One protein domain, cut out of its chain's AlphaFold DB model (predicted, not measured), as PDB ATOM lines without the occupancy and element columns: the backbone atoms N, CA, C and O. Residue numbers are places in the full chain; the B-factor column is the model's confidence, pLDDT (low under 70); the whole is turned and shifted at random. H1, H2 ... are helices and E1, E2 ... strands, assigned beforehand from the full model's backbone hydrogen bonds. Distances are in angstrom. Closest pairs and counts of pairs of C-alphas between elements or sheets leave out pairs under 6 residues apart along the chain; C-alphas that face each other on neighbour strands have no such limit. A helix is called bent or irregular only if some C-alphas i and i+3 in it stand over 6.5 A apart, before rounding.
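Overview. This is residues 2 to 76 of the 283 residues of an uncharacterized protein of Ectocarpus sp. CCAP 1310/34 (UniProt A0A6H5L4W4). The model is a loose, elongated assembly: a short two-stranded ribbon, E1 and E4, lies near the middle, the short helix H1 packs beside it, and the long helix H2 packs on H1 with its residues 37 to 44. The small hairpin E2 and E3 lies near E4 through E2, while H3 lies away from the other helices, at the opposite end of the long axis from the last residues of H2. The printed part has 75 residues, with three named helices and four named strands in the order E1, H1, E2, E3, H2, E4, H3, and its class is mixed, helices and strands. Both two-stranded sheets, E1 - E4 and E2 - E3, are antiparallel. The radius of gyration of the C-alphas is 15.4 A, and the spans are 47 by 25 by 19 A.

Along the chain. E1 is residues 8 to 11, 10.1 A long, and begins at C-alpha 8 at (120.658, 138.722, 127.439). E4, residues 56 to 59, is 10.4 A long. H1 is residues 13 to 19, 10.0 A long. E2 is residues 22 to 24 and E3 residues 29 to 31. H2, residues 34 to 49, is the longest helix, at 22.9 A, and ends at C-alpha 49 at (116.180, 120.768, 107.852). H3, residues 64 to 73, is 14.8 A long and ends at C-alpha 73 at (120.108, 150.840, 139.781); it is irregular, with C-alphas 65 and 68 standing 7.3 A apart.

Arrangement. E1 and E4 are antiparallel neighbours at 163 degrees, with N 56 and O 11 at 2.9 A and N 9 and O 58 at 3.1 A, within hydrogen-bond range. The closest C-alphas of H1 and E4 are those of Pro 13 and Ala 56, 4.9 A apart. H1 and H2 touch, closest at the C-alphas of Ser 14 and Leu 41, 6.6 A apart, with a shallow tilt of 25 degrees, opposite ways; H2 touches H1 with residues 37 to 44 alone. E2 and E4 are near each other, with 6 pairs of C-alphas within 10 A. E2 and E3 form a hairpin, antiparallel at 140 degrees, with N 23 and O 30 at 2.8 A. H3 is apart from E1, H1, E2, E3 and H2. Every O i to N i+4 pair is within hydrogen-bond range in H1 and H2; in H3, 4 of 6 are.

Size, cuts and confidence. The two C-alphas farthest apart, those of Leu 49 and Ser 72, are 46.8 A apart. Residues 46 to 51, of which 46 to 49 belong to H2, stand free. The printed part has no cut and no long link; the link from H2 to E4 is short and the others are tight. The mean pLDDT of the printed part is 82.7, with residues 2 to 8, 64 and 66 to 76 under 70.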
ATOM      1  N   CYS A   2     116.171 134.393 140.730       20.75
ATOM      2  CA  CYS A   2     116.415 135.582 139.905       20.75
ATOM      3  C   CYS A   2     117.923 135.818 139.806       20.75
ATOM      4  O   CYS A   2     118.530 136.288 140.764       20.75
ATOM      5  N   CYS A   3     118.515 135.494 138.659       26.33
ATOM      6  CA  CYS A   3     119.814 136.032 138.284       26.33
ATOM      7  C   CYS A   3     119.548 137.360 137.575       26.33
ATOM      8  O   CYS A   3     118.887 137.390 136.542       26.33
ATOM      9  N   ILE A   4     120.006 138.463 138.160       26.97
ATOM     10  CA  ILE A   4     119.965 139.779 137.524       26.97
ATOM     11  C   ILE A   4     120.951 139.714 136.351       26.97
ATOM     12  O   ILE A   4     122.156 139.640 136.578       26.97
ATOM     13  N   MET A   5     120.451 139.636 135.116       39.38
ATOM     14  CA  MET A   5     121.270 139.443 133.913       39.38
ATOM     15  C   MET A   5     121.561 140.802 133.278       39.38
ATOM     16  O   MET A   5     120.640 141.517 132.901       39.38
ATOM     17  N   ALA A   6     122.837 141.182 133.193       48.62
ATOM     18  CA  ALA A   6     123.235 142.497 132.680       48.62
ATOM     19  C   ALA A   6     123.205 142.598 131.141       48.62
ATOM     20  O   ALA A   6     123.248 143.702 130.610       48.62
ATOM     21  N   SER A   7     123.115 141.474 130.423       59.38
ATOM     22  CA  SER A   7     122.858 141.444 128.981       59.38
ATOM     23  C   SER A   7     122.385 140.043 128.591       59.38
ATOM     24  O   SER A   7     123.129 139.074 128.753       59.38
ATOM     25  N   GLU A   8     121.153 139.927 128.109       69.94
ATOM     26  CA  GLU A   8     120.658 138.722 127.439       69.94
ATOM     27  C   GLU A   8     120.992 138.846 125.949       69.94
ATOM     28  O   GLU A   8     120.719 139.879 125.338       69.94
ATOM     29  N   VAL A   9     121.641 137.829 125.379       81.75
ATOM     30  CA  VAL A   9     121.936 137.776 123.943       81.75
ATOM     31  C   VAL A   9     121.112 136.652 123.335       81.75
ATOM     32  O   VAL A   9     121.290 135.484 123.686       81.75
ATOM     33  N   THR A  10     120.234 137.016 122.404       89.44
ATOM     34  CA  THR A  10     119.298 136.101 121.745       89.44
ATOM     35  C   THR A  10     119.465 136.221 120.236       89.44
ATOM     36  O   THR A  10     119.516 137.336 119.713       89.44
ATOM     37  N   GLY A  11     119.578 135.104 119.513       92.19
ATOM     38  CA  GLY A  11     119.763 135.159 118.060       92.19
ATOM     39  C   GLY A  11     120.119 133.833 117.393       92.19
ATOM     40  O   GLY A  11     119.895 132.757 117.948       92.19
ATOM     41  N   ASN A  12     120.675 133.924 116.176       93.19
ATOM     42  CA  ASN A  12     121.103 132.756 115.405       93.19
ATOM     43  C   ASN A  12     122.184 131.971 116.180       93.19
ATOM     44  O   ASN A  12     123.193 132.576 116.568       93.19
ATOM     45  N   PRO A  13     122.032 130.645 116.364       94.12
ATOM     46  CA  PRO A  13     122.987 129.838 117.121       94.12
ATOM     47  C   PRO A  13     124.436 129.962 116.647       94.12
ATOM     48  O   PRO A  13     125.339 129.995 117.477       94.12
ATOM     49  N   SER A  14     124.669 130.116 115.342       93.75
ATOM     50  CA  SER A  14     126.018 130.256 114.778       93.75
ATOM     51  C   SER A  14     126.717 131.530 115.243       93.75
ATOM     52  O   SER A  14     127.902 131.506 115.573       93.75
ATOM     53  N   ILE A  15     125.973 132.635 115.323       93.69
ATOM     54  CA  ILE A  15     126.493 133.933 115.767       93.69
ATOM     55  C   ILE A  15     126.705 133.911 117.282       93.69
ATOM     56  O   ILE A  15     127.778 134.269 117.767       93.69
ATOM     57  N   VAL A  16     125.706 133.439 118.034       93.88
ATOM     58  CA  VAL A  16     125.761 133.388 119.503       93.88
ATOM     59  C   VAL A  16     126.923 132.506 119.971       93.88
ATOM     60  O   VAL A  16     127.730 132.938 120.789       93.88
ATOM     61  N   LEU A  17     127.093 131.311 119.395       93.31
ATOM     62  CA  LEU A  17     128.196 130.404 119.739       93.31
ATOM     63  C   LEU A  17     129.584 130.931 119.356       93.31
ATOM     64  O   LEU A  17     130.574 130.502 119.955       93.31
ATOM     65  N   GLY A  18     129.668 131.834 118.374       91.88
ATOM     66  CA  GLY A  18     130.906 132.532 118.022       91.88
ATOM     67  C   GLY A  18     131.355 133.522 119.101       91.88
ATOM     68  O   GLY A  18     132.552 133.745 119.269       91.88
ATOM     69  N   MET A  19     130.407 134.067 119.869       92.12
ATOM     70  CA  MET A  19     130.674 134.992 120.976       92.12
ATOM     71  C   MET A  19     130.830 134.275 122.326       92.12
ATOM     72  O   MET A  19     131.478 134.799 123.232       92.12
ATOM     73  N   CYS A  20     130.263 133.075 122.476       92.50
ATOM     74  CA  CYS A  20     130.346 132.305 123.714       92.50
ATOM     75  C   CYS A  20     131.701 131.594 123.863       92.50
ATOM     76  O   CYS A  20     132.062 130.697 123.089       92.50
ATOM     77  N   ARG A  21     132.435 131.969 124.916       93.69
ATOM     78  CA  ARG A  21     133.632 131.254 125.388       93.69
ATOM     79  C   ARG A  21     133.312 130.152 126.382       93.69
ATOM     80  O   ARG A  21     133.971 129.119 126.353       93.69
ATOM     81  N   ASP A  22     132.292 130.368 127.198       94.06
ATOM     82  CA  ASP A  22     131.905 129.479 128.281       94.06
ATOM     83  C   ASP A  22     130.516 128.887 128.027       94.06
ATOM     84  O   ASP A  22     129.715 129.440 127.267       94.06
ATOM     85  N   TYR A  23     130.230 127.758 128.665       93.44
ATOM     86  CA  TYR A  23     128.914 127.136 128.698       93.44
ATOM     87  C   TYR A  23     128.551 126.720 130.121       93.44
ATOM     88  O   TYR A  23     129.398 126.655 131.012       93.44
ATOM     89  N   TRP A  24     127.264 126.460 130.327       93.25
ATOM     90  CA  TRP A  24     126.719 125.995 131.594       93.25
ATOM     91  C   TRP A  24     126.200 124.574 131.442       93.25
ATOM     92  O   TRP A  24     125.354 124.314 130.586       93.25
ATOM     93  N   ASP A  25     126.682 123.675 132.292       90.19
ATOM     94  CA  ASP A  25     126.322 122.254 132.276       90.19
ATOM     95  C   ASP A  25     125.146 121.900 133.209       90.19
ATOM     96  O   ASP A  25     124.692 120.758 133.233       90.19
ATOM     97  N   GLY A  26     124.627 122.870 133.967       90.81
ATOM     98  CA  GLY A  26     123.620 122.651 135.011       90.81
ATOM     99  C   GLY A  26     124.141 122.895 136.427       90.81
ATOM    100  O   GLY A  26     123.340 123.148 137.324       90.81
ATOM    101  N   SER A  27     125.460 122.856 136.617       93.44
ATOM    102  CA  SER A  27     126.127 122.941 137.917       93.44
ATOM    103  C   SER A  27     127.166 124.060 137.957       93.44
ATOM    104  O   SER A  27     127.192 124.857 138.896       93.44
ATOM    105  N   ALA A  28     128.005 124.143 136.927       90.31
ATOM    106  CA  ALA A  28     129.107 125.082 136.846       90.31
ATOM    107  C   ALA A  28     129.220 125.712 135.453       90.31
ATOM    108  O   ALA A  28     128.721 125.200 134.450       90.31
ATOM    109  N   ILE A  29     129.906 126.854 135.414       90.56
ATOM    110  CA  ILE A  29     130.351 127.479 134.169       90.56
ATOM    111  C   ILE A  29     131.718 126.889 133.830       90.56
ATOM    112  O   ILE A  29     132.629 126.921 134.660       90.56
ATOM    113  N   SER A  30     131.871 126.376 132.616       92.75
ATOM    114  CA  SER A  30     133.125 125.828 132.102       92.75
ATOM    115  C   SER A  30     133.389 126.323 130.680       92.75
ATOM    116  O   SER A  30     132.492 126.818 130.001       92.75
ATOM    117  N   ASN A  31     134.638 126.226 130.218       95.19
ATOM    118  CA  ASN A  31     134.988 126.636 128.856       95.19
ATOM    119  C   ASN A  31     134.250 125.759 127.839       95.19
ATOM    120  O   ASN A  31     134.277 124.539 127.960       95.19
ATOM    121  N   LEU A  32     133.659 126.366 126.808       93.44
ATOM    122  CA  LEU A  32     132.961 125.673 125.726       93.44
ATOM    123  C   LEU A  32     133.973 124.963 124.808       93.44
ATOM    124  O   LEU A  32     134.662 125.637 124.028       93.44
ATOM    125  N   PRO A  33     134.079 123.618 124.852       95.62
ATOM    126  CA  PRO A  33     135.039 122.909 124.022       95.62
ATOM    127  C   PRO A  33     134.620 122.964 122.548       95.62
ATOM    128  O   PRO A  33     133.434 123.006 122.210       95.62
ATOM    129  N   ALA A  34     135.606 122.923 121.647       95.81
ATOM    130  CA  ALA A  34     135.365 122.976 120.204       95.81
ATOM    131  C   ALA A  34     134.464 121.829 119.713       95.81
ATOM    132  O   ALA A  34     133.622 122.046 118.843       95.81
ATOM    133  N   THR A  35     134.596 120.640 120.312       96.69
ATOM    134  CA  THR A  35     133.750 119.475 120.022       96.69
ATOM    135  C   THR A  35     132.282 119.771 120.309       96.69
ATOM    136  O   THR A  35     131.452 119.614 119.422       96.69
ATOM    137  N   LEU A  36     131.967 120.296 121.500       94.25
ATOM    138  CA  LEU A  36     130.590 120.625 121.878       94.25
ATOM    139  C   LEU A  36     130.032 121.771 121.028       94.25
ATOM    140  O   LEU A  36     128.883 121.712 120.601       94.25
ATOM    141  N   ARG A  37     130.855 122.783 120.710       95.31
ATOM    142  CA  ARG A  37     130.465 123.859 119.786       95.31
ATOM    143  C   ARG A  37     130.034 123.289 118.433       95.31
ATOM    144  O   ARG A  37     128.993 123.685 117.918       95.31
ATOM    145  N   LYS A  38     130.806 122.345 117.881       97.12
ATOM    146  CA  LYS A  38     130.459 121.663 116.631       97.12
ATOM    147  C   LYS A  38     129.158 120.872 116.768       97.12
ATOM    148  O   LYS A  38     128.275 121.048 115.940       97.12
ATOM    149  N   THR A  39     128.995 120.090 117.834       96.88
ATOM    150  CA  THR A  39     127.766 119.319 118.080       96.88
ATOM    151  C   THR A  39     126.519 120.206 118.111       96.88
ATOM    152  O   THR A  39     125.517 119.862 117.494       96.88
ATOM    153  N   ILE A  40     126.567 121.365 118.778       95.38
ATOM    154  CA  ILE A  40     125.415 122.280 118.839       95.38
ATOM    155  C   ILE A  40     125.094 122.859 117.449       95.38
ATOM    156  O   ILE A  40     123.922 122.989 117.100       95.38
ATOM    157  N   LEU A  41     126.112 123.178 116.640       95.81
ATOM    158  CA  LEU A  41     125.918 123.655 115.265       95.81
ATOM    159  C   LEU A  41     125.335 122.574 114.351       95.81
ATOM    160  O   LEU A  41     124.406 122.865 113.600       95.81
ATOM    161  N   ASP A  42     125.828 121.341 114.456       97.19
ATOM    162  CA  ASP A  42     125.320 120.199 113.691       97.19
ATOM    163  C   ASP A  42     123.839 119.941 114.038       97.19
ATOM    164  O   ASP A  42     123.009 119.738 113.151       97.19
ATOM    165  N   MET A  43     123.470 120.040 115.322       96.31
ATOM    166  CA  MET A  43     122.076 119.939 115.768       96.31
ATOM    167  C   MET A  43     121.198 121.072 115.239       96.31
ATOM    168  O   MET A  43     120.084 120.823 114.787       96.31
ATOM    169  N   HIS A  44     121.693 122.309 115.279       95.06
ATOM    170  CA  HIS A  44     120.995 123.456 114.704       95.06
ATOM    171  C   HIS A  44     120.748 123.262 113.202       95.06
ATOM    172  O   HIS A  44     119.637 123.497 112.734       95.06
ATOM    173  N   GLN A  45     121.748 122.778 112.459       95.81
ATOM    174  CA  GLN A  45     121.599 122.478 111.039       95.81
ATOM    175  C   GLN A  45     120.564 121.375 110.807       95.81
ATOM    176  O   GLN A  45     119.720 121.514 109.927       95.81
ATOM    177  N   GLN A  46     120.584 120.309 111.610       97.12
ATOM    178  CA  GLN A  46     119.587 119.246 111.515       97.12
ATOM    179  C   GLN A  46     118.168 119.769 111.778       97.12
ATOM    180  O   GLN A  46     117.263 119.480 111.005       97.12
ATOM    181  N   TRP A  47     117.966 120.561 112.830       95.81
ATOM    182  CA  TRP A  47     116.657 121.137 113.149       95.81
ATOM    183  C   TRP A  47     116.172 122.128 112.092       95.81
ATOM    184  O   TRP A  47     114.982 122.168 111.799       95.81
ATOM    185  N   SER A  48     117.088 122.857 111.453       93.12
ATOM    186  CA  SER A  48     116.750 123.706 110.310       93.12
ATOM    187  C   SER A  48     116.253 122.906 109.100       93.12
ATOM    188  O   SER A  48     115.461 123.441 108.335       93.12
ATOM    189  N   LEU A  49     116.696 121.656 108.909       95.75
ATOM    190  CA  LEU A  49     116.180 120.768 107.852       95.75
ATOM    191  C   LEU A  49     114.794 120.196 108.187       95.75
ATOM    192  O   LEU A  49     114.099 119.718 107.297       95.75
ATOM    193  N   GLU A  50     114.411 120.225 109.462       97.31
ATOM    194  CA  GLU A  50     113.097 119.810 109.965       97.31
ATOM    195  C   GLU A  50     112.107 120.994 110.046       97.31
ATOM    196  O   GLU A  50     111.064 120.871 110.687       97.31
ATOM    197  N   ASP A  51     112.432 122.137 109.423       96.19
ATOM    198  CA  ASP A  51     111.661 123.391 109.460       96.19
ATOM    199  C   ASP A  51     111.390 123.913 110.889       96.19
ATOM    200  O   ASP A  51     110.365 124.544 111.165       96.19
ATOM    201  N   LEU A  52     112.304 123.651 111.831       94.88
ATOM    202  CA  LEU A  52     112.217 124.177 113.192       94.88
ATOM    203  C   LEU A  52     112.932 125.528 113.296       94.88
ATOM    204  O   LEU A  52     114.133 125.635 113.042       94.88
ATOM    205  N   ASP A  53     112.212 126.541 113.778       92.56
ATOM    206  CA  ASP A  53     112.791 127.838 114.129       92.56
ATOM    207  C   ASP A  53     113.558 127.738 115.456       92.56
ATOM    208  O   ASP A  53     112.985 127.731 116.550       92.56
ATOM    209  N   VAL A  54     114.885 127.653 115.362       93.12
ATOM    210  CA  VAL A  54     115.779 127.520 116.516       93.12
ATOM    211  C   VAL A  54     116.392 128.870 116.867       93.12
ATOM    212  O   VAL A  54     117.047 129.513 116.049       93.12
ATOM    213  N   VAL A  55     116.253 129.267 118.130       93.81
ATOM    214  CA  VAL A  55     116.853 130.488 118.677       93.81
ATOM    215  C   VAL A  55     117.791 130.114 119.819       93.81
ATOM    216  O   VAL A  55     117.414 129.363 120.720       93.81
ATOM    217  N   ALA A  56     119.020 130.628 119.786       93.31
ATOM    218  CA  ALA A  56     119.972 130.466 120.878       93.31
ATOM    219  C   ALA A  56     119.817 131.585 121.909       93.31
ATOM    220  O   ALA A  56     119.617 132.747 121.551       93.31
ATOM    221  N   PHE A  57     119.983 131.216 123.178       92.50
ATOM    222  CA  PHE A  57     120.009 132.124 124.319       92.50
ATOM    223  C   PHE A  57     121.366 132.019 125.007       92.50
ATOM    224  O   PHE A  57     121.831 130.917 125.304       92.50
ATOM    225  N   ALA A  58     121.986 133.162 125.280       91.88
ATOM    226  CA  ALA A  58     123.215 133.256 126.048       91.88
ATOM    227  C   ALA A  58     123.088 134.315 127.142       91.88
ATOM    228  O   ALA A  58     122.406 135.333 126.990       91.88
ATOM    229  N   TYR A  59     123.778 134.064 128.250       88.75
ATOM    230  CA  TYR A  59     123.821 134.960 129.390       88.75
ATOM    231  C   TYR A  59     125.253 135.190 129.848       88.75
ATOM    232  O   TYR A  59     126.090 134.289 129.801       88.75
ATOM    233  N   VAL A  60     125.519 136.404 130.326       86.00
ATOM    234  CA  VAL A  60     126.794 136.753 130.950       86.00
ATOM    235  C   VAL A  60     126.598 136.768 132.467       86.00
ATOM    236  O   VAL A  60     125.766 137.541 132.956       86.00
ATOM    237  N   PRO A  61     127.322 135.933 133.233       81.25
ATOM    238  CA  PRO A  61     127.237 135.957 134.684       81.25
ATOM    239  C   PRO A  61     127.696 137.320 135.205       81.25
ATOM    240  O   PRO A  61     128.766 137.823 134.860       81.25
ATOM    241  N   VAL A  62     126.880 137.924 136.062       80.12
ATOM    242  CA  VAL A  62     127.220 139.188 136.710       80.12
ATOM    243  C   VAL A  62     128.146 138.901 137.894       80.12
ATOM    244  O   VAL A  62     127.759 138.141 138.787       80.12
ATOM    245  N   PRO A  63     129.354 139.495 137.954       76.06
ATOM    246  CA  PRO A  63     130.236 139.282 139.089       76.06
ATOM    247  C   PRO A  63     129.592 139.816 140.375       76.06
ATOM    248  O   PRO A  63     129.050 140.918 140.425       76.06
ATOM    249  N   TYR A  64     129.675 139.046 141.460       69.06
ATOM    250  CA  TYR A  64     129.073 139.406 142.750       69.06
ATOM    251  C   TYR A  64     129.627 140.719 143.332       69.06
ATOM    252  O   TYR A  64     128.970 141.366 144.145       69.06
ATOM    253  N   THR A  65     130.809 141.150 142.889       74.56
ATOM    254  CA  THR A  65     131.446 142.406 143.300       74.56
ATOM    255  C   THR A  65     130.710 143.651 142.802       74.56
ATOM    256  O   THR A  65     130.793 144.692 143.449       74.56
ATOM    257  N   VAL A  66     129.938 143.559 141.710       67.25
ATOM    258  CA  VAL A  66     129.106 144.670 141.204       67.25
ATOM    259  C   VAL A  66     127.655 144.602 141.689       67.25
ATOM    260  O   VAL A  66     126.856 145.488 141.393       67.25
ATOM    261  N   ASN A  67     127.306 143.592 142.488       62.06
ATOM    262  CA  ASN A  67     125.961 143.416 143.031       62.06
ATOM    263  C   ASN A  67     125.442 144.618 143.856       62.06
ATOM    264  O   ASN A  67     124.299 145.028 143.633       62.06
ATOM    265  N   PRO A  68     126.228 145.270 144.746       67.69
ATOM    266  CA  PRO A  68     125.738 146.463 145.442       67.69
ATOM    267  C   PRO A  68     125.491 147.644 144.490       67.69
ATOM    268  O   PRO A  68     124.554 148.414 144.700       67.69
ATOM    269  N   PHE A  69     126.272 147.754 143.410       63.69
ATOM    270  CA  PHE A  69     126.074 148.775 142.383       63.69
ATOM    271  C   PHE A  69     124.775 148.507 141.612       63.69
ATOM    272  O   PHE A  69     123.897 149.361 141.573       63.69
ATOM    273  N   ILE A  70     124.558 147.289 141.118       64.19
ATOM    274  CA  ILE A  70     123.349 146.912 140.361       64.19
ATOM    275  C   ILE A  70     122.076 146.967 141.222       64.19
ATOM    276  O   ILE A  70     121.006 147.350 140.743       64.19
ATOM    277  N   SER A  71     122.188 146.655 142.514       63.00
ATOM    278  CA  SER A  71     121.084 146.795 143.471       63.00
ATOM    279  C   SER A  71     120.649 148.252 143.655       63.00
ATOM    280  O   SER A  71     119.490 148.513 143.972       63.00
ATOM    281  N   SER A  72     121.556 149.214 143.455       64.12
ATOM    282  CA  SER A  72     121.220 150.640 143.493       64.12
ATOM    283  C   SER A  72     120.518 151.125 142.214       64.12
ATOM    284  O   SER A  72     119.605 151.938 142.326       64.12
ATOM    285  N   PHE A  73     120.825 150.553 141.039       59.41
ATOM    286  CA  PHE A  73     120.108 150.840 139.781       59.41
ATOM    287  C   PHE A  73     118.698 150.251 139.743       59.41
ATOM    288  O   PHE A  73     117.785 150.886 139.229       59.41
ATOM    289  N   ASN A  74     118.472 149.080 140.344       54.38
ATOM    290  CA  ASN A  74     117.135 148.471 140.382       54.38
ATOM    291  C   ASN A  74     116.103 149.256 141.214       54.38
ATOM    292  O   ASN A  74     114.918 148.939 141.170       54.38
ATOM    293  N   LYS A  75     116.516 150.288 141.961       58.41
ATOM    294  CA  LYS A  75     115.586 151.171 142.688       58.41
ATOM    295  C   LYS A  75     114.898 152.197 141.783       58.41
ATOM    296  O   LYS A  75     113.942 152.827 142.218       58.41
ATOM    297  N   HIS A  76     115.355 152.340 140.542       44.91
ATOM    298  CA  HIS A  76     114.785 153.245 139.552       44.91
ATOM    299  C   HIS A  76     115.010 152.658 138.145       44.91
ATOM    300  O   HIS A  76     116.079 152.825 137.560       44.91
TER     301      HIS A  76